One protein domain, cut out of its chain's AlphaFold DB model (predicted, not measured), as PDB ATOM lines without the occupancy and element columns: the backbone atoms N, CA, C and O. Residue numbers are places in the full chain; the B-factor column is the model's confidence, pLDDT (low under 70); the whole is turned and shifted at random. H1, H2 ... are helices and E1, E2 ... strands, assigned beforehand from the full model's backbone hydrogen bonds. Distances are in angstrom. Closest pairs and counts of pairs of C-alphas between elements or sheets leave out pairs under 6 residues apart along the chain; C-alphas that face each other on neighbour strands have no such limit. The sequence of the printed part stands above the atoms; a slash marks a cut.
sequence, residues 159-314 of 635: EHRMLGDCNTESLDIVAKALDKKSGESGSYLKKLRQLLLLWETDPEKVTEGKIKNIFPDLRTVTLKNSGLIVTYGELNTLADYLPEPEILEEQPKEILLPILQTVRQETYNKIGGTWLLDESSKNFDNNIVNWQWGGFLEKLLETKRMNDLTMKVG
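AT A GLANCE: This is residues 159 to 314 of the 635 residues of the protein "DUF4157 domain-containing protein" of Streptomyces albireticuli (UniProt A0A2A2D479). A small two-stranded hairpin, E1 and E2, and the short helix H5 that follows it sit to one side of the long helix H7, which runs through the middle. H3 packs along H7, with H2 at its first end, H1 packs on H5, and H8 folds back on H7 away from H3, meeting it near one end, after a long stretch with no named element. The printed part has 156 residues, with eight named helices and two named strands in the order H1 H2 H3 H4 E1 E2 H5 H6 H7 H8; the class is mostly helix, and the sheet is antiparallel. The whole is compact, with a radius of gyration of the C-alphas of 15.7 A and spans of 47 by 36 by 26 A.

HOW THE PARTS SIT: E1, residues 220 to 222, and E2, residues 229 to 231, form an antiparallel hairpin at 152 degrees; N 221 and O 230 are within hydrogen-bond range at 2.9 A, as are N 230 and O 221 at 2.9 A. H5, residues 232 to 240, follows E2 by a tight link. H1, residues 159 to 165, touches H5, closest at the C-alphas of Gly 164 and Gly 233, 3.8 A, at a shallow tilt of 33 degrees, only just short of steep, opposite ways. H7, residues 253 to 276, is close to H5 but not clearly touching, the closest C-alphas being those of Glu 234 and Leu 260, 7.4 A. H3, residues 183 to 199, touches H7, closest at the C-alphas of Arg 193 and Tyr 268, 5.6 A, at a shallow tilt of 26 degrees, opposite ways. With residues 184 to 188 alone, H3 touches H2, residues 168 to 176, at a steep tilt of 64 degrees; the closest C-alphas are those of Val 174 and Ser 185, 4.7 A. H4, residues 208 to 212, only just touches H3, with 3 pairs of C-alphas within 8 A, the closest being Leu 195 and Ile 211, 6.6 A. H8, residues 295 to 310, forms a helical hairpin with H7 but only just touches it, with 3 pairs, the closest C-alphas being those of Ile 255 and Leu 309, 6.6 A. H6, residues 245 to 250, is close to H5 but not clearly touching, about perpendicular at 89 degrees. Every O i to N i+4 pair is within hydrogen-bond range in H1, H2, H4, H6 and H8; the counts are 11 of 13 in H3, 3 of 5 in H5 and 17 of 20 in H7.

IN THESE COORDINATES: H7 measures 31.9 A, H3 26.0 A and H8 22.5 A from first to last C-alpha. C-alpha 159, where H1 begins, is at (106.919, 89.211, 152.390), and C-alpha 310, where H8 ends, is at (91.186, 72.392, 149.704).

THE WHOLE: The two C-alphas farthest apart, those of Gly 183 and Lys 312, are 46.7 A apart. The printed part has no cut, and the link from H7 to H8, residues 277 to 294, is long. The mean pLDDT of the printed part is 79.4; it is under 70 in residues 159 to 163, 174 to 182, 272 to 280 and 289 to 304.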
ATOM      1  N   GLU A 159     105.468  89.142 152.217       58.34
ATOM      2  CA  GLU A 159     106.919  89.211 152.390       58.34
ATOM      3  C   GLU A 159     107.708  88.047 151.768       58.34
ATOM      4  O   GLU A 159     108.732  88.271 151.119       58.34
ATOM      5  N   HIS A 160     107.238  86.807 151.927       61.00
ATOM      6  CA  HIS A 160     107.940  85.589 151.480       61.00
ATOM      7  C   HIS A 160     108.182  85.592 149.970       61.00
ATOM      8  O   HIS A 160     109.281  85.301 149.481       61.00
ATOM      9  N   ARG A 161     107.171  86.046 149.220       69.25
ATOM     10  CA  ARG A 161     107.266  86.226 147.775       69.25
ATOM     11  C   ARG A 161     108.364  87.226 147.411       69.25
ATOM     12  O   ARG A 161     109.166  86.946 146.524       69.25
ATOM     13  N   MET A 162     108.429  88.365 148.102       68.56
ATOM     14  CA  MET A 162     109.470  89.378 147.886       68.56
ATOM     15  C   MET A 162     110.864  88.826 148.203       68.56
ATOM     16  O   MET A 162     111.785  89.004 147.410       68.56
ATOM     17  N   LEU A 163     111.027  88.104 149.314       67.19
ATOM     18  CA  LEU A 163     112.302  87.481 149.680       67.19
ATOM     19  C   LEU A 163     112.782  86.429 148.659       67.19
ATOM     20  O   LEU A 163     113.992  86.272 148.485       67.19
ATOM     21  N   GLY A 164     111.866  85.724 147.982       72.88
ATOM     22  CA  GLY A 164     112.198  84.752 146.933       72.88
ATOM     23  C   GLY A 164     112.377  85.342 145.524       72.88
ATOM     24  O   GLY A 164     113.265  84.904 144.789       72.88
ATOM     25  N   ASP A 165     111.562  86.329 145.135       77.94
ATOM     26  CA  ASP A 165     111.581  86.935 143.791       77.94
ATOM     27  C   ASP A 165     112.658  88.029 143.643       77.94
ATOM     28  O   ASP A 165     113.206  88.228 142.553       77.94
ATOM     29  N   CYS A 166     112.975  88.756 144.717       75.69
ATOM     30  CA  CYS A 166     113.867  89.911 144.668       75.69
ATOM     31  C   CYS A 166     115.346  89.547 144.905       75.69
ATOM     32  O   CYS A 166     115.698  88.483 145.421       75.69
ATOM     33  N   ASN A 167     116.250  90.454 144.519       78.62
ATOM     34  CA  ASN A 167     117.654  90.383 144.926       78.62
ATOM     35  C   ASN A 167     117.883  91.219 146.200       78.62
ATOM     36  O   ASN A 167     117.114  92.136 146.502       78.62
ATOM     37  N   THR A 168     118.935  90.888 146.949       80.81
ATOM     38  CA  THR A 168     119.226  91.485 148.262       80.81
ATOM     39  C   THR A 168     119.428  92.999 148.195       80.81
ATOM     40  O   THR A 168     118.966  93.707 149.082       80.81
ATOM     41  N   GLU A 169     120.049  93.509 147.128       77.25
ATOM     42  CA  GLU A 169     120.250  94.949 146.912       77.25
ATOM     43  C   GLU A 169     118.916  95.685 146.719       77.25
ATOM     44  O   GLU A 169     118.675  96.704 147.360       77.25
ATOM     45  N   SER A 170     118.008  95.138 145.904       75.00
ATOM     46  CA  SER A 170     116.682  95.725 145.666       75.00
ATOM     47  C   SER A 170     115.830  95.724 146.934       75.00
ATOM     48  O   SER A 170     115.125  96.694 147.198       75.00
ATOM     49  N   LEU A 171     115.908  94.659 147.739       73.31
ATOM     50  CA  LEU A 171     115.225  94.592 149.034       73.31
ATOM     51  C   LEU A 171     115.803  95.594 150.033       73.31
ATOM     52  O   LEU A 171     115.033  96.237 150.740       73.31
ATOM     53  N   ASP A 172     117.125  95.779 150.061       74.38
ATOM     54  CA  ASP A 172     117.768  96.770 150.929       74.38
ATOM     55  C   ASP A 172     117.397  98.206 150.533       74.38
ATOM     56  O   ASP A 172     117.048  99.016 151.393       74.38
ATOM     57  N   ILE A 173     117.382  98.499 149.227       70.94
ATOM     58  CA  ILE A 173     116.905  99.769 148.665       70.94
ATOM     59  C   ILE A 173     115.445 100.008 149.058       70.94
ATOM     60  O   ILE A 173     115.124 101.070 149.591       70.94
ATOM     61  N   VAL A 174     114.548  99.036 148.842       69.31
ATOM     62  CA  VAL A 174     113.130  99.191 149.202       69.31
ATOM     63  C   VAL A 174     112.965  99.361 150.714       69.31
ATOM     64  O   VAL A 174     112.216 100.242 151.127       69.31
ATOM     65  N   ALA A 175     113.669  98.589 151.546       67.62
ATOM     66  CA  ALA A 175     113.568  98.663 153.004       67.62
ATOM     67  C   ALA A 175     114.059 100.010 153.561       67.62
ATOM     68  O   ALA A 175     113.337 100.657 154.322       67.62
ATOM     69  N   LYS A 176     115.246 100.469 153.140       67.25
ATOM     70  CA  LYS A 176     115.897 101.685 153.661       67.25
ATOM     71  C   LYS A 176     115.392 102.988 153.041       67.25
ATOM     72  O   LYS A 176     115.613 104.050 153.623       67.25
ATOM     73  N   ALA A 177     114.727 102.948 151.887       59.19
ATOM     74  CA  ALA A 177     114.184 104.154 151.274       59.19
ATOM     75  C   ALA A 177     113.072 104.775 152.139       59.19
ATOM     76  O   ALA A 177     112.068 104.129 152.430       59.19
ATOM     77  N   LEU A 178     113.235 106.050 152.506       52.22
ATOM     78  CA  LEU A 178     112.201 106.840 153.189       52.22
ATOM     79  C   LEU A 178     111.054 107.231 152.240       52.22
ATOM     80  O   LEU A 178     109.909 107.329 152.665       52.22
ATOM     81  N   ASP A 179     111.356 107.413 150.950       58.78
ATOM     82  CA  ASP A 179     110.368 107.557 149.878       58.78
ATOM     83  C   ASP A 179     110.245 106.224 149.123       58.78
ATOM     84  O   ASP A 179     111.196 105.743 148.501       58.78
ATOM     85  N   LYS A 180     109.061 105.612 149.198       67.00
ATOM     86  CA  LYS A 180     108.725 104.350 148.524       67.00
ATOM     87  C   LYS A 180     108.028 104.586 147.166       67.00
ATOM     88  O   LYS A 180     107.893 103.647 146.387       67.00
ATOM     89  N   LYS A 181     107.610 105.824 146.852       59.91
ATOM     90  CA  LYS A 181     106.823 106.218 145.661       59.91
ATOM     91  C   LYS A 181     107.700 106.673 144.486       59.91
ATOM     92  O   LYS A 181     107.328 106.454 143.321       59.91
ATOM     93  N   SER A 182     108.854 107.283 144.774       61.81
ATOM     94  CA  SER A 182     109.846 107.735 143.782       61.81
ATOM     95  C   SER A 182     111.192 106.991 143.889       61.81
ATOM     96  O   SER A 182     111.286 105.962 144.553       61.81
ATOM     97  N   GLY A 183     112.219 107.451 143.164       76.06
ATOM     98  CA  GLY A 183     113.562 106.865 143.192       76.06
ATOM     99  C   GLY A 183     113.644 105.413 142.702       76.06
ATOM    100  O   GLY A 183     112.808 104.936 141.928       76.06
ATOM    101  N   GLU A 184     114.690 104.712 143.138       75.38
ATOM    102  CA  GLU A 184     114.958 103.314 142.776       75.38
ATOM    103  C   GLU A 184     113.939 102.353 143.408       75.38
ATOM    104  O   GLU A 184     113.424 101.472 142.720       75.38
ATOM    105  N   SER A 185     113.559 102.592 144.669       73.94
ATOM    106  CA  SER A 185     112.510 101.871 145.408       73.94
ATOM    107  C   SER A 185     111.170 101.891 144.663       73.94
ATOM    108  O   SER A 185     110.641 100.837 144.303       73.94
ATOM    109  N   GLY A 186     110.644 103.080 144.354       74.31
ATOM    110  CA  GLY A 186     109.374 103.233 143.642       74.31
ATOM    111  C   GLY A 186     109.421 102.697 142.211       74.31
ATOM    112  O   GLY A 186     108.437 102.133 141.730       74.31
ATOM    113  N   SER A 187     110.568 102.812 141.535       82.12
ATOM    114  CA  SER A 187     110.773 102.222 140.204       82.12
ATOM    115  C   SER A 187     110.728 100.692 140.245       82.12
ATOM    116  O   SER A 187     110.096 100.067 139.391       82.12
ATOM    117  N   TYR A 188     111.345 100.081 141.259       81.12
ATOM    118  CA  TYR A 188     111.349  98.634 141.460       81.12
ATOM    119  C   TYR A 188     109.955  98.093 141.808       81.12
ATOM    120  O   TYR A 188     109.478  97.151 141.176       81.12
ATOM    121  N   LEU A 189     109.249  98.746 142.736       81.38
ATOM    122  CA  LEU A 189     107.879  98.396 143.127       81.38
ATOM    123  C   LEU A 189     106.888  98.494 141.950       81.38
ATOM    124  O   LEU A 189     106.078  97.589 141.735       81.38
ATOM    125  N   LYS A 190     107.000  99.532 141.109       86.31
ATOM    126  CA  LYS A 190     106.218  99.648 139.861       86.31
ATOM    127  C   LYS A 190     106.528  98.519 138.875       86.31
ATOM    128  O   LYS A 190     105.614  97.980 138.250       86.31
ATOM    129  N   LYS A 191     107.795  98.107 138.772       87.94
ATOM    130  CA  LYS A 191     108.225  96.985 137.924       87.94
ATOM    131  C   LYS A 191     107.693  95.631 138.423       87.94
ATOM    132  O   LYS A 191     107.305  94.795 137.610       87.94
ATOM    133  N   LEU A 192     107.596  95.431 139.739       86.81
ATOM    134  CA  LEU A 192     106.929  94.267 140.336       86.81
ATOM    135  C   LEU A 192     105.416  94.264 140.066       86.81
ATOM    136  O   LEU A 192     104.875  93.236 139.663       86.81
ATOM    137  N   ARG A 193     104.732  95.414 140.175       89.06
ATOM    138  CA  ARG A 193     103.326  95.538 139.733       89.06
ATOM    139  C   ARG A 193     103.162  95.197 138.248       89.06
ATOM    140  O   ARG A 193     102.226  94.486 137.899       89.06
ATOM    141  N   GLN A 194     104.086  95.623 137.381       91.75
ATOM    142  CA  GLN A 194     104.076  95.261 135.957       91.75
ATOM    143  C   GLN A 194     104.250  93.748 135.722       91.75
ATOM    144  O   GLN A 194     103.599  93.198 134.835       91.75
ATOM    145  N   LEU A 195     105.093  93.074 136.512       92.88
ATOM    146  CA  LEU A 195     105.231  91.615 136.490       92.88
ATOM    147  C   LEU A 195     103.915  90.923 136.870       92.88
ATOM    148  O   LEU A 195     103.464  90.036 136.152       92.88
ATOM    149  N   LEU A 196     103.277  91.349 137.961       92.19
ATOM    150  CA  LEU A 196     102.025  90.759 138.446       92.19
ATOM    151  C   LEU A 196     100.875  90.913 137.437       92.19
ATOM    152  O   LEU A 196     100.119  89.965 137.232       92.19
ATOM    153  N   LEU A 197     100.799  92.048 136.730       94.50
ATOM    154  CA  LEU A 197      99.802  92.291 135.677       94.50
ATOM    155  C   LEU A 197      99.853  91.295 134.509       94.50
ATOM    156  O   LEU A 197      98.865  91.182 133.786       94.50
ATOM    157  N   LEU A 198     100.943  90.535 134.326       95.62
ATOM    158  CA  LEU A 198     100.961  89.440 133.349       95.62
ATOM    159  C   LEU A 198      99.858  88.407 133.618       95.62
ATOM    160  O   LEU A 198      99.361  87.810 132.666       95.62
ATOM    161  N   TRP A 199      99.493  88.208 134.887       95.94
ATOM    162  CA  TRP A 199      98.503  87.232 135.341       95.94
ATOM    163  C   TRP A 199      97.132  87.837 135.679       95.94
ATOM    164  O   TRP A 199      96.265  87.079 136.105       95.94
ATOM    165  N   GLU A 200      96.915  89.149 135.489       94.19
ATOM    166  CA  GLU A 200      95.624  89.802 135.787       94.19
ATOM    167  C   GLU A 200      94.475  89.142 135.009       94.19
ATOM    168  O   GLU A 200      93.412  88.889 135.570       94.19
ATOM    169  N   THR A 201      94.712  88.841 133.728       92.88
ATOM    170  CA  THR A 201      93.743  88.193 132.835       92.88
ATOM    171  C   THR A 201      94.371  87.024 132.085       92.88
ATOM    172  O   THR A 201      95.566  87.051 131.786       92.88
ATOM    173  N   ASP A 202      93.575  85.994 131.774       92.94
ATOM    174  CA  ASP A 202      94.040  84.773 131.083       92.94
ATOM    175  C   ASP A 202      95.360  84.181 131.665       92.94
ATOM    176  O   ASP A 202      96.323  83.938 130.923       92.94
ATOM    177  N   PRO A 203      95.467  83.923 132.981       94.31
ATOM    178  CA  PRO A 203      96.753  83.642 133.630       94.31
ATOM    179  C   PRO A 203      97.483  82.380 133.144       94.31
ATOM    180  O   PRO A 203      98.703  82.289 133.275       94.31
ATOM    181  N   GLU A 204      96.770  81.428 132.538       93.62
ATOM    182  CA  GLU A 204      97.356  80.247 131.882       93.62
ATOM    183  C   GLU A 204      98.157  80.598 130.606       93.62
ATOM    184  O   GLU A 204      98.933  79.782 130.118       93.62
ATOM    185  N   LYS A 205      98.006  81.813 130.053       93.94
ATOM    186  CA  LYS A 205      98.741  82.296 128.866       93.94
ATOM    187  C   LYS A 205     100.049  83.017 129.218       93.94
ATOM    188  O   LYS A 205     100.678  83.609 128.328       93.94
ATOM    189  N   VAL A 206     100.458  83.042 130.487       95.25
ATOM    190  CA  VAL A 206     101.766  83.582 130.889       95.25
ATOM    191  C   VAL A 206     102.855  82.556 130.599       95.25
ATOM    192  O   VAL A 206     102.693  81.367 130.838       95.25
ATOM    193  N   THR A 207     103.975  83.020 130.052       95.56
ATOM    194  CA  THR A 207     105.118  82.181 129.682       95.56
ATOM    195  C   THR A 207     106.379  82.704 130.351       95.56
ATOM    196  O   THR A 207     106.477  83.902 130.629       95.56
ATOM    197  N   GLU A 208     107.374  81.835 130.549       94.31
ATOM    198  CA  GLU A 208     108.671  82.234 131.109       94.31
ATOM    199  C   GLU A 208     109.270  83.420 130.340       94.31
ATOM    200  O   GLU A 208     109.683  84.397 130.952       94.31
ATOM    201  N   GLY A 209     109.198  83.426 129.003       95.56
ATOM    202  CA  GLY A 209     109.666  84.554 128.188       95.56
ATOM    203  C   GLY A 209     109.024  85.904 128.548       95.56
ATOM    204  O   GLY A 209     109.722  86.915 128.585       95.56
ATOM    205  N   LYS A 210     107.721  85.948 128.878       95.62
ATOM    206  CA  LYS A 210     107.062  87.189 129.336       95.62
ATOM    207  C   LYS A 210     107.609  87.656 130.689       95.62
ATOM    208  O   LYS A 210     107.832  88.849 130.867       95.62
ATOM    209  N   ILE A 211     107.848  86.721 131.610       95.06
ATOM    210  CA  ILE A 211     108.400  86.985 132.947       95.06
ATOM    211  C   ILE A 211     109.844  87.494 132.826       95.06
ATOM    212  O   ILE A 211     110.181  88.560 133.344       95.06
ATOM    213  N   LYS A 212     110.673  86.780 132.057       93.19
ATOM    214  CA  LYS A 212     112.088  87.076 131.797       93.19
ATOM    215  C   LYS A 212     112.312  88.410 131.086       93.19
ATOM    216  O   LYS A 212     113.303  89.076 131.364       93.19
ATOM    217  N   ASN A 213     111.380  88.847 130.235       94.38
ATOM    218  CA  ASN A 213     111.422  90.182 129.626       94.38
ATOM    219  C   ASN A 213     111.335  91.321 130.661       94.38
ATOM    220  O   ASN A 213     111.814  92.420 130.393       94.38
ATOM    221  N   ILE A 214     110.723  91.077 131.827       91.88
ATOM    222  CA  ILE A 214     110.646  92.050 132.924       91.88
ATOM    223  C   ILE A 214     111.806  91.807 133.901       91.88
ATOM    224  O   ILE A 214     112.570  92.731 134.188       91.88
ATOM    225  N   PHE A 215     111.995  90.571 134.366       90.88
ATOM    226  CA  PHE A 215     113.074  90.183 135.278       90.88
ATOM    227  C   PHE A 215     113.881  88.994 134.714       90.88
ATOM    228  O   PHE A 215     113.508  87.843 134.947       90.88
ATOM    229  N   PRO A 216     114.999  89.242 134.003       88.62
ATOM    230  CA  PRO A 216     115.816  88.183 133.396       88.62
ATOM    231  C   PRO A 216     116.329  87.140 134.402       88.62
ATOM    232  O   PRO A 216     116.325  85.937 134.127       88.62
ATOM    233  N   ASP A 217     116.693  87.583 135.604       85.06
ATOM    234  CA  ASP A 217     117.297  86.732 136.637       85.06
ATOM    235  C   ASP A 217     116.264  86.048 137.552       85.06
ATOM    236  O   ASP A 217     116.628  85.258 138.423       85.06
ATOM    237  N   LEU A 218     114.967  86.323 137.366       88.81
ATOM    238  CA  LEU A 218     113.903  85.740 138.185       88.81
ATOM    239  C   LEU A 218     113.736  84.256 137.850       88.81
ATOM    240  O   LEU A 218     113.415  83.902 136.715       88.81
ATOM    241  N   ARG A 219     113.982  83.376 138.824       91.00
ATOM    242  CA  ARG A 219     113.802  81.928 138.667       91.00
ATOM    243  C   ARG A 219     112.306  81.599 138.615       91.00
ATOM    244  O   ARG A 219     111.529  82.106 139.422       91.00
ATOM    245  N   THR A 220     111.924  80.731 137.686       94.31
ATOM    246  CA  THR A 220     110.562  80.202 137.544       94.31
ATOM    247  C   THR A 220     110.577  78.681 137.552       94.31
ATOM    248  O   THR A 220     111.541  78.067 137.095       94.31
ATOM    249  N   VAL A 221     109.499  78.075 138.043       94.00
ATOM    250  CA  VAL A 221     109.271  76.624 138.057       94.00
ATOM    251  C   VAL A 221     107.921  76.354 137.390       94.00
ATOM    252  O   VAL A 221     106.982  77.126 137.560       94.00
ATOM    253  N   THR A 222     107.814  75.280 136.606       94.81
ATOM    254  CA  THR A 222     106.526  74.831 136.046       94.81
ATOM    255  C   THR A 222     106.048  73.616 136.827       94.81
ATOM    256  O   THR A 222     106.704  72.575 136.811       94.81
ATOM    257  N   LEU A 223     104.925  73.746 137.529       94.12
ATOM    258  CA  LEU A 223     104.350  72.681 138.350       94.12
ATOM    259  C   LEU A 223     103.770  71.585 137.447       94.12
ATOM    260  O   LEU A 223     103.022  71.880 136.516       94.12
ATOM    261  N   LYS A 224     104.136  70.317 137.674       91.00
ATOM    262  CA  LYS A 224     103.970  69.282 136.637       91.00
ATOM    263  C   LYS A 224     102.541  68.827 136.387       91.00
ATOM    264  O   LYS A 224     102.198  68.657 135.222       91.00
ATOM    265  N   ASN A 225     101.724  68.617 137.422       92.25
ATOM    266  CA  ASN A 225     100.348  68.163 137.203       92.25
ATOM    267  C   ASN A 225      99.435  69.299 136.714       92.25
ATOM    268  O   ASN A 225      98.634  69.111 135.804       92.25
ATOM    269  N   SER A 226      99.577  70.500 137.282       94.38
ATOM    270  CA  SER A 226      98.759  71.660 136.908       94.38
ATOM    271  C   SER A 226      99.223  72.378 135.636       94.38
ATOM    272  O   SER A 226      98.434  73.099 135.029       94.38
ATOM    273  N   GLY A 227     100.489  72.219 135.236       94.81
ATOM    274  CA  GLY A 227     101.104  72.948 134.120       94.81
ATOM    275  C   GLY A 227     101.331  74.441 134.391       94.81
ATOM    276  O   GLY A 227     101.728  75.173 133.485       94.81
ATOM    277  N   LEU A 228     101.070  74.914 135.615       95.62
ATOM    278  CA  LEU A 228     101.157  76.328 135.969       95.62
ATOM    279  C   LEU A 228     102.612  76.757 136.164       95.62
ATOM    280  O   LEU A 228     103.375  76.108 136.881       95.62
ATOM    281  N   ILE A 229     102.974  77.894 135.568       95.38
ATOM    282  CA  ILE A 229     104.233  78.575 135.861       95.38
ATOM    283  C   ILE A 229     104.099  79.418 137.134       95.38
ATOM    284  O   ILE A 229     103.158  80.211 137.284       95.38
ATOM    285  N   VAL A 230     105.062  79.241 138.034       94.81
ATOM    286  CA  VAL A 230     105.228  80.014 139.267       94.81
ATOM    287  C   VAL A 230     106.613  80.647 139.305       94.81
ATOM    288  O   VAL A 230     107.575  80.109 138.747       94.81
ATOM    289  N   THR A 231     106.730  81.803 139.950       94.31
ATOM    290  CA  THR A 231     108.040  82.348 140.330       94.31
ATOM    291  C   THR A 231     108.611  81.577 141.524       94.31
ATOM    292  O   THR A 231     107.902  80.819 142.188       94.31
ATOM    293  N   TYR A 232     109.903  81.732 141.808       90.94
ATOM    294  CA  TYR A 232     110.507  81.084 142.972       90.94
ATOM    295  C   TYR A 232     109.925  81.616 144.297       90.94
ATOM    296  O   TYR A 232     109.628  80.820 145.177       90.94
ATOM    297  N   GLY A 233     109.642  82.918 144.418       87.56
ATOM    298  CA  GLY A 233     108.927  83.464 145.577       87.56
ATOM    299  C   GLY A 233     107.481  82.971 145.698       87.56
ATOM    300  O   GLY A 233     107.022  82.728 146.807       87.56
ATOM    301  N   GLU A 234     106.772  82.753 144.585       90.00
ATOM    302  CA  GLU A 234     105.449  82.104 144.614       90.00
ATOM    303  C   GLU A 234     105.529  80.649 145.088       90.00
ATOM    304  O   GLU A 234     104.648  80.203 145.817       90.00
ATOM    305  N   LEU A 235     106.579  79.916 144.705       90.62
ATOM    306  CA  LEU A 235     106.817  78.556 145.190       90.62
ATOM    307  C   LEU A 235     107.066  78.525 146.706       90.62
ATOM    308  O   LEU A 235     106.534  77.632 147.359       90.62
ATOM    309  N   ASN A 236     107.817  79.483 147.260       86.56
ATOM    310  CA  ASN A 236     107.989  79.604 148.711       86.56
ATOM    311  C   ASN A 236     106.626  79.774 149.404       86.56
ATOM    312  O   ASN A 236     106.254  78.954 150.236       86.56
ATOM    313  N   THR A 237     105.835  80.768 148.982       82.19
ATOM    314  CA  THR A 237     104.518  81.077 149.573       82.19
ATOM    315  C   THR A 237     103.501  79.931 149.471       82.19
ATOM    316  O   THR A 237     102.574  79.861 150.273       82.19
ATOM    317  N   LEU A 238     103.642  78.988 148.531       85.31
ATOM    318  CA  LEU A 238     102.755  77.816 148.480       85.31
ATOM    319  C   LEU A 238     102.896  76.884 149.700       85.31
ATOM    320  O   LEU A 238     101.987  76.086 149.933       85.31
ATOM    321  N   ALA A 239     103.968  76.999 150.492       85.06
ATOM    322  CA  ALA A 239     104.138  76.238 151.731       85.06
ATOM    323  C   ALA A 239     103.111  76.595 152.822       85.06
ATOM    324  O   ALA A 239     102.773  75.732 153.627       85.06
ATOM    325  N   ASP A 240     102.545  77.809 152.806       80.06
ATOM    326  CA  ASP A 240     101.457  78.206 153.716       80.06
ATOM    327  C   ASP A 240     100.126  77.502 153.399       80.06
ATOM    328  O   ASP A 240      99.229  77.437 154.241       80.06
ATOM    329  N   TYR A 241      99.977  76.981 152.176       83.12
ATOM    330  CA  TYR A 241      98.719  76.443 151.653       83.12
ATOM    331  C   TYR A 241      98.728  74.929 151.446       83.12
ATOM    332  O   TYR A 241      97.655  74.346 151.286       83.12
ATOM    333  N   LEU A 242      99.907  74.297 151.390       85.75
ATOM    334  CA  LEU A 242     100.082  72.875 151.087       85.75
ATOM    335  C   LEU A 242     101.243  72.281 151.912       85.75
ATOM    336  O   LEU A 242     102.301  72.903 152.011       85.75
ATOM    337  N   PRO A 243     101.090  71.069 152.479       83.62
ATOM    338  CA  PRO A 243     102.013  70.536 153.488       83.62
ATOM    339  C   PRO A 243     103.328  70.004 152.923       83.62
ATOM    340  O   PRO A 243     104.299  69.917 153.657       83.62
ATOM    341  N   GLU A 244     103.374  69.589 151.657       87.56
ATOM    342  CA  GLU A 244     104.507  68.836 151.108       87.56
ATOM    343  C   GLU A 244     104.758  69.223 149.638       87.56
ATOM    344  O   GLU A 244     103.790  69.413 148.890       87.56
ATOM    345  N   PRO A 245     106.026  69.283 149.175       90.69
ATOM    346  CA  PRO A 245     106.371  69.511 147.769       90.69
ATOM    347  C   PRO A 245     105.715  68.511 146.809       90.69
ATOM    348  O   PRO A 245     105.317  68.883 145.707       90.69
ATOM    349  N   GLU A 246     105.591  67.249 147.222       89.12
ATOM    350  CA  GLU A 246     104.907  66.185 146.488       89.12
ATOM    351  C   GLU A 246     103.414  66.484 146.322       89.12
ATOM    352  O   GLU A 246     102.915  66.495 145.198       89.12
ATOM    353  N   ILE A 247     102.718  66.800 147.419       88.12
ATOM    354  CA  ILE A 247     101.289  67.143 147.399       88.12
ATOM    355  C   ILE A 247     101.060  68.397 146.544       88.12
ATOM    356  O   ILE A 247     100.094  68.443 145.784       88.12
ATOM    357  N   LEU A 248     101.969  69.373 146.599       88.31
ATOM    358  CA  LEU A 248     101.979  70.548 145.724       88.31
ATOM    359  C   LEU A 248     102.131  70.160 144.244       88.31
ATOM    360  O   LEU A 248     101.339  70.619 143.419       88.31
ATOM    361  N   GLU A 249     103.085  69.291 143.890       90.06
ATOM    362  CA  GLU A 249     103.261  68.806 142.511       90.06
ATOM    363  C   GLU A 249     102.046  68.017 141.990       90.06
ATOM    364  O   GLU A 249     101.773  68.060 140.788       90.06
ATOM    365  N   GLU A 250     101.327  67.322 142.876       90.75
ATOM    366  CA  GLU A 250     100.130  66.530 142.573       90.75
ATOM    367  C   GLU A 250      98.855  67.365 142.384       90.75
ATOM    368  O   GLU A 250      97.906  66.877 141.763       90.75
ATOM    369  N   GLN A 251      98.783  68.610 142.867       91.75
ATOM    370  CA  GLN A 251      97.532  69.367 142.778       91.75
ATOM    371  C   GLN A 251      97.183  69.767 141.331       91.75
ATOM    372  O   GLN A 251      98.050  70.206 140.566       91.75
ATOM    373  N   PRO A 252      95.904  69.645 140.925       93.81
ATOM    374  CA  PRO A 252      95.449  70.096 139.620       93.81
ATOM    375  C   PRO A 252      95.298  71.627 139.607       93.81
ATOM    376  O   PRO A 252      95.246  72.286 140.653       93.81
ATOM    377  N   LYS A 253      95.213  72.221 138.413       93.94
ATOM    378  CA  LYS A 253      95.156  73.687 138.272       93.94
ATOM    379  C   LYS A 253      93.905  74.302 138.902       93.94
ATOM    380  O   LYS A 253      93.962  75.437 139.352       93.94
ATOM    381  N   GLU A 254      92.814  73.549 139.001       92.06
ATOM    382  CA  GLU A 254      91.557  73.959 139.633       92.06
ATOM    383  C   GLU A 254      91.714  74.232 141.143       92.06
ATOM    384  O   GLU A 254      90.906  74.964 141.705       92.06
ATOM    385  N   ILE A 255      92.758  73.685 141.781       88.56
ATOM    386  CA  ILE A 255      93.136  73.972 143.174       88.56
ATOM    387  C   ILE A 255      94.237  75.036 143.233       88.56
ATOM    388  O   ILE A 255      94.111  76.011 143.966       88.56
ATOM    389  N   LEU A 256      95.309  74.886 142.448       90.75
ATOM    390  CA  LEU A 256      96.478  75.772 142.543       90.75
ATOM    391  C   LEU A 256      96.259  77.171 141.957       90.75
ATOM    392  O   LEU A 256      96.791  78.144 142.491       90.75
ATOM    393  N   LEU A 257      95.506  77.300 140.858       93.62
ATOM    394  CA  LEU A 257      95.328  78.590 140.193       93.62
ATOM    395  C   LEU A 257      94.596  79.601 141.093       93.62
ATOM    396  O   LEU A 257      95.111  80.711 141.213       93.62
ATOM    397  N   PRO A 258      93.485  79.265 141.783       88.12
ATOM    398  CA  PRO A 258      92.832  80.214 142.686       88.12
ATOM    399  C   PRO A 258      93.697  80.677 143.865       88.12
ATOM    400  O   PRO A 258      93.628  81.848 144.245       88.12
ATOM    401  N   ILE A 259      94.542  79.792 144.406       83.88
ATOM    402  CA  ILE A 259      95.504  80.119 145.472       83.88
ATOM    403  C   ILE A 259      96.523  81.135 144.945       83.88
ATOM    404  O   ILE A 259      96.634  82.244 145.466       83.88
ATOM    405  N   LEU A 260      97.194  80.798 143.838       89.50
ATOM    406  CA  LEU A 260      98.185  81.666 143.199       89.50
ATOM    407  C   LEU A 260      97.602  83.028 142.807       89.50
ATOM    408  O   LEU A 260      98.277  84.044 142.946       89.50
ATOM    409  N   GLN A 261      96.356  83.071 142.330       91.50
ATOM    410  CA  GLN A 261      95.700  84.322 141.945       91.50
ATOM    411  C   GLN A 261      95.333  85.201 143.133       91.50
ATOM    412  O   GLN A 261      95.475  86.418 143.049       91.50
ATOM    413  N   THR A 262      94.948  84.591 144.251       81.81
ATOM    414  CA  THR A 262      94.709  85.307 145.508       81.81
ATOM    415  C   THR A 262      95.995  85.991 145.985       81.81
ATOM    416  O   THR A 262      96.011  87.213 146.119       81.81
ATOM    417  N   VAL A 263      97.104  85.245 146.074       80.88
ATOM    418  CA  VAL A 263      98.431  85.768 146.464       80.88
ATOM    419  C   VAL A 263      98.945  86.842 145.488       80.88
ATOM    420  O   VAL A 263      99.478  87.874 145.905       80.88
ATOM    421  N   ARG A 264      98.784  86.643 144.170       88.56
ATOM    422  CA  ARG A 264      99.197  87.611 143.128       88.56
ATOM    423  C   ARG A 264      98.435  88.932 143.230       88.56
ATOM    424  O   ARG A 264      99.061  89.993 143.222       88.56
ATOM    425  N   GLN A 265      97.111  88.861 143.346       86.69
ATOM    426  CA  GLN A 265      96.227  90.016 143.503       86.69
ATOM    427  C   GLN A 265      96.536  90.791 144.783       86.69
ATOM    428  O   GLN A 265      96.672  92.013 144.761       86.69
ATOM    429  N   GLU A 266      96.674  90.074 145.893       75.94
ATOM    430  CA  GLU A 266      96.993  90.629 147.200       75.94
ATOM    431  C   GLU A 266      98.337  91.379 147.181       75.94
ATOM    432  O   GLU A 266      98.401  92.552 147.556       75.94
ATOM    433  N   THR A 267      99.388  90.743 146.646       76.44
ATOM    434  CA  THR A 267     100.709  91.367 146.449       76.44
ATOM    435  C   THR A 267     100.596  92.630 145.588       76.44
ATOM    436  O   THR A 267     101.153  93.676 145.925       76.44
ATOM    437  N   TYR A 268      99.857  92.563 144.473       83.56
ATOM    438  CA  TYR A 268      99.695  93.692 143.556       83.56
ATOM    439  C   TYR A 268      99.011  94.881 144.242       83.56
ATOM    440  O   TYR A 268      99.500  96.013 144.137       83.56
ATOM    441  N   ASN A 269      97.910  94.619 144.951       77.12
ATOM    442  CA  ASN A 269      97.105  95.637 145.620       77.12
ATOM    443  C   ASN A 269      97.907  96.334 146.728       77.12
ATOM    444  O   ASN A 269      97.974  97.561 146.724       77.12
ATOM    445  N   LYS A 270      98.629  95.590 147.578       71.00
ATOM    446  CA  LYS A 270      99.491  96.164 148.635       71.00
ATOM    447  C   LYS A 270     100.580  97.074 148.106       71.00
ATOM    448  O   LYS A 270     100.770  98.171 148.623       71.00
ATOM    449  N   ILE A 271     101.294  96.653 147.059       71.69
ATOM    450  CA  ILE A 271     102.342  97.494 146.465       71.69
ATOM    451  C   ILE A 271     101.739  98.825 145.978       71.69
ATOM    452  O   ILE A 271     102.382  99.866 146.094       71.69
ATOM    453  N   GLY A 272     100.500  98.815 145.473       67.38
ATOM    454  CA  GLY A 272      99.795 100.024 145.045       67.38
ATOM    455  C   GLY A 272      99.328 100.908 146.200       67.38
ATOM    456  O   GLY A 272      99.719 102.073 146.273       67.38
ATOM    457  N   GLY A 273      98.513 100.343 147.091       60.97
ATOM    458  CA  GLY A 273      97.885 101.051 148.207       60.97
ATOM    459  C   GLY A 273      98.880 101.454 149.290       60.97
ATOM    460  O   GLY A 273      99.050 102.636 149.564       60.97
ATOM    461  N   THR A 274      99.603 100.488 149.858       60.03
ATOM    462  CA  THR A 274     100.465 100.688 151.035       60.03
ATOM    463  C   THR A 274     101.798 101.370 150.710       60.03
ATOM    464  O   THR A 274     102.297 102.146 151.523       60.03
ATOM    465  N   TRP A 275     102.396 101.095 149.541       60.81
ATOM    466  CA  TRP A 275     103.781 101.511 149.242       60.81
ATOM    467  C   TRP A 275     103.903 102.598 148.165       60.81
ATOM    468  O   TRP A 275     104.786 103.449 148.262       60.81
ATOM    469  N   LEU A 276     103.030 102.609 147.152       63.94
ATOM    470  CA  LEU A 276     103.022 103.642 146.105       63.94
ATOM    471  C   LEU A 276     101.983 104.756 146.343       63.94
ATOM    472  O   LEU A 276     102.116 105.820 145.736       63.94
ATOM    473  N   LEU A 277     101.009 104.551 147.241       54.59
ATOM    474  CA  LEU A 277     100.083 105.566 147.775       54.59
ATOM    475  C   LEU A 277      99.362 106.398 146.684       54.59
ATOM    476  O   LEU A 277      99.345 107.630 146.750       54.59
ATOM    477  N   ASP A 278      98.881 105.747 145.613       58.94
ATOM    478  CA  ASP A 278      98.054 106.356 144.529       58.94
ATOM    479  C   ASP A 278      97.515 105.351 143.484       58.94
ATOM    480  O   ASP A 278      96.959 105.718 142.448       58.94
ATOM    481  N   GLU A 279      97.788 104.063 143.660       62.53
ATOM    482  CA  GLU A 279      97.898 103.114 142.553       62.53
ATOM    483  C   GLU A 279      96.783 102.069 142.644       62.53
ATOM    484  O   GLU A 279      96.831 101.172 143.483       62.53
ATOM    485  N   SER A 280      95.772 102.181 141.772       69.75
ATOM    486  CA  SER A 280      94.505 101.444 141.893       69.75
ATOM    487  C   SER A 280      94.671  99.934 142.091       69.75
ATOM    488  O   SER A 280      95.413  99.284 141.342       69.75
ATOM    489  N   SER A 281      93.898  99.382 143.027       78.75
ATOM    490  CA  SER A 281      93.694  97.943 143.195       78.75
ATOM    491  C   SER A 281      93.011  97.309 141.979       78.75
ATOM    492  O   SER A 281      92.247  97.959 141.259       78.75
ATOM    493  N   LYS A 282      93.280  96.023 141.758       81.56
ATOM    494  CA  LYS A 282      92.707  95.190 140.694       81.56
ATOM    495  C   LYS A 282      92.138  93.896 141.276       81.56
ATOM    496  O   LYS A 282      92.561  93.453 142.342       81.56
ATOM    497  N   ASN A 283      91.215  93.290 140.529       84.00
ATOM    498  CA  ASN A 283      90.776  91.914 140.738       84.00
ATOM    499  C   ASN A 283      91.326  91.064 139.586       84.00
ATOM    500  O   ASN A 283      91.114  91.416 138.428       84.00
ATOM    501  N   PHE A 284      92.048  89.995 139.905       88.50
ATOM    502  CA  PHE A 284      92.676  89.085 138.953       88.50
ATOM    503  C   PHE A 284      91.732  87.905 138.670       88.50
ATOM    504  O   PHE A 284      91.011  87.441 139.564       88.50
ATOM    505  N   ASP A 285      91.748  87.400 137.437       89.62
ATOM    506  CA  ASP A 285      90.924  86.267 137.009       89.62
ATOM    507  C   ASP A 285      91.165  85.020 137.882       89.62
ATOM    508  O   ASP A 285      92.300  84.579 138.059       89.62
ATOM    509  N   ASN A 286      90.086  84.361 138.315       86.12
ATOM    510  CA  ASN A 286      90.074  83.121 139.117       86.12
ATOM    511  C   ASN A 286      90.542  83.238 140.582       86.12
ATOM    512  O   ASN A 286      90.675  82.206 141.237       86.12
ATOM    513  N   ASN A 287      90.755  84.439 141.133       80.75
ATOM    514  CA  ASN A 287      90.963  84.595 142.580       80.75
ATOM    515  C   ASN A 287      89.727  84.119 143.390       80.75
ATOM    516  O   ASN A 287      88.602  84.148 142.885       80.75
ATOM    517  N   ILE A 288      89.918  83.714 144.655       70.50
ATOM    518  CA  ILE A 288      88.817  83.328 145.571       70.50
ATOM    519  C   ILE A 288      88.522  84.365 146.670       70.50
ATOM    520  O   ILE A 288      87.545  84.223 147.417       70.50
ATOM    521  N   VAL A 289      89.310  85.439 146.743       61.94
ATOM    522  CA  VAL A 289      89.227  86.495 147.763       61.94
ATOM    523  C   VAL A 289      89.269  87.865 147.089       61.94
ATOM    524  O   VAL A 289      90.330  88.428 146.834       61.94
ATOM    525  N   ASN A 290      88.094  88.438 146.826       55.12
ATOM    526  CA  ASN A 290      87.982  89.848 146.460       55.12
ATOM    527  C   ASN A 290      88.095  90.694 147.733       55.12
ATOM    528  O   ASN A 290      87.079  90.946 148.376       55.12
ATOM    529  N   TRP A 291      89.318  91.112 148.060       50.50
ATOM    530  CA  TRP A 291      89.633  92.050 149.140       50.50
ATOM    531  C   TRP A 291      88.826  93.343 148.988       50.50
ATOM    532  O   TRP A 291      89.102  94.149 148.096       50.50
ATOM    533  N   GLN A 292      87.805  93.526 149.824       39.03
ATOM    534  CA  GLN A 292      86.933  94.705 149.771       39.03
ATOM    535  C   GLN A 292      86.679  95.349 151.137       39.03
ATOM    536  O   GLN A 292      86.132  96.448 151.170       39.03
ATOM    537  N   TRP A 293      87.046  94.692 152.245       33.56
ATOM    538  CA  TRP A 293      86.582  95.082 153.583       33.56
ATOM    539  C   TRP A 293      87.684  95.187 154.629       33.56
ATOM    540  O   TRP A 293      87.547  95.959 155.575       33.56
ATOM    541  N   GLY A 294      88.759  94.421 154.470       41.31
ATOM    542  CA  GLY A 294      89.767  94.245 155.495       41.31
ATOM    543  C   GLY A 294      89.285  93.422 156.693       41.31
ATOM    544  O   GLY A 294      88.135  92.984 156.793       41.31
ATOM    545  N   GLY A 295      90.204  93.256 157.642       43.19
ATOM    546  CA  GLY A 295      89.862  92.878 159.008       43.19
ATOM    547  C   GLY A 295      89.657  91.383 159.278       43.19
ATOM    548  O   GLY A 295      89.899  90.507 158.445       43.19
ATOM    549  N   PHE A 296      89.272  91.074 160.515       39.72
ATOM    550  CA  PHE A 296      89.314  89.712 161.058       39.72
ATOM    551  C   PHE A 296      88.226  88.800 160.479       39.72
ATOM    552  O   PHE A 296      88.449  87.604 160.291       39.72
ATOM    553  N   LEU A 297      87.058  89.357 160.153       40.81
ATOM    554  CA  LEU A 297      85.964  88.582 159.568       40.81
ATOM    555  C   LEU A 297      86.163  88.305 158.074       40.81
ATOM    556  O   LEU A 297      85.757  87.235 157.620       40.81
ATOM    557  N   GLU A 298      86.807  89.205 157.319       52.34
ATOM    558  CA  GLU A 298      87.192  88.904 155.932       52.34
ATOM    559  C   GLU A 298      88.273  87.816 155.922       52.34
ATOM    560  O   GLU A 298      88.073  86.811 155.242       52.34
ATOM    561  N   LYS A 299      89.294  87.910 156.793       53.44
ATOM    562  CA  LYS A 299      90.276  86.832 157.019       53.44
ATOM    563  C   LYS A 299      89.605  85.493 157.359       53.44
ATOM    564  O   LYS A 299      89.937  84.479 156.756       53.44
ATOM    565  N   LEU A 300      88.616  85.447 158.264       53.75
ATOM    566  CA  LEU A 300      87.885  84.201 158.570       53.75
ATOM    567  C   LEU A 300      87.095  83.646 157.367       53.75
ATOM    568  O   LEU A 300      87.053  82.430 157.169       53.75
ATOM    569  N   LEU A 301      86.470  84.507 156.558       56.41
ATOM    570  CA  LEU A 301      85.728  84.100 155.357       56.41
ATOM    571  C   LEU A 301      86.655  83.626 154.231       56.41
ATOM    572  O   LEU A 301      86.339  82.641 153.566       56.41
ATOM    573  N   GLU A 302      87.792  84.287 154.037       61.53
ATOM    574  CA  GLU A 302      88.898  83.839 153.189       61.53
ATOM    575  C   GLU A 302      89.398  82.465 153.630       61.53
ATOM    576  O   GLU A 302      89.368  81.525 152.837       61.53
ATOM    577  N   THR A 303      89.767  82.324 154.907       65.06
ATOM    578  CA  THR A 303      90.268  81.071 155.490       65.06
ATOM    579  C   THR A 303      89.260  79.946 155.245       65.06
ATOM    580  O   THR A 303      89.640  78.839 154.864       65.06
ATOM    581  N   LYS A 304      87.955  80.234 155.367       66.56
ATOM    582  CA  LYS A 304      86.889  79.291 155.016       66.56
ATOM    583  C   LYS A 304      86.835  78.965 153.520       66.56
ATOM    584  O   LYS A 304      86.728  77.793 153.185       66.56
ATOM    585  N   ARG A 305      86.909  79.942 152.610       72.31
ATOM    586  CA  ARG A 305      86.906  79.681 151.151       72.31
ATOM    587  C   ARG A 305      88.123  78.870 150.711       72.31
ATOM    588  O   ARG A 305      87.986  77.961 149.898       72.31
ATOM    589  N   MET A 306      89.290  79.179 151.274       76.44
ATOM    590  CA  MET A 306      90.536  78.445 151.070       76.44
ATOM    591  C   MET A 306      90.411  77.002 151.570       76.44
ATOM    592  O   MET A 306      90.802  76.052 150.890       76.44
ATOM    593  N   ASN A 307      89.777  76.820 152.727       79.44
ATOM    594  CA  ASN A 307      89.444  75.509 153.259       79.44
ATOM    595  C   ASN A 307      88.457  74.740 152.365       79.44
ATOM    596  O   ASN A 307      88.742  73.609 151.991       79.44
ATOM    597  N   ASP A 308      87.343  75.360 151.969       80.50
ATOM    598  CA  ASP A 308      86.313  74.765 151.107       80.50
ATOM    599  C   ASP A 308      86.898  74.323 149.747       80.50
ATOM    600  O   ASP A 308      86.550  73.249 149.247       80.50
ATOM    601  N   LEU A 309      87.842  75.094 149.186       81.00
ATOM    602  CA  LEU A 309      88.626  74.731 147.998       81.00
ATOM    603  C   LEU A 309      89.498  73.485 148.238       81.00
ATOM    604  O   LEU A 309      89.534  72.579 147.406       81.00
ATOM    605  N   THR A 310      90.184  73.423 149.380       82.81
ATOM    606  CA  THR A 310      91.186  72.392 149.704       82.81
ATOM    607  C   THR A 310      90.631  71.162 150.440       82.81
ATOM    608  O   THR A 310      91.386  70.233 150.705       82.81
ATOM    609  N   MET A 311      89.318  71.066 150.698       85.31
ATOM    610  CA  MET A 311      88.661  69.959 151.436       85.31
ATOM    611  C   MET A 311      88.980  68.525 150.962       85.31
ATOM    612  O   MET A 311      88.675  67.560 151.666       85.31
ATOM    613  N   LYS A 312      89.520  68.354 149.750       84.56
ATOM    614  CA  LYS A 312      89.873  67.051 149.156       84.56
ATOM    615  C   LYS A 312      91.381  66.814 149.023       84.56
ATOM    616  O   LYS A 312      91.763  65.779 148.485       84.56
ATOM    617  N   VAL A 313      92.213  67.751 149.475       85.38
ATOM    618  CA  VAL A 313      93.675  67.635 149.422       85.38
ATOM    619  C   VAL A 313      94.139  66.622 150.473       85.38
ATOM    620  O   VAL A 313      93.646  66.596 151.606       85.38
ATOM    621  N   GLY A 314      95.069  65.753 150.081       83.19
ATOM    622  CA  GLY A 314      95.604  64.707 150.949       83.19
ATOM    623  C   GLY A 314      94.707  63.479 151.124       83.19
ATOM    624  O   GLY A 314      93.518  63.462 150.789       83.19
TER     625      GLY A 314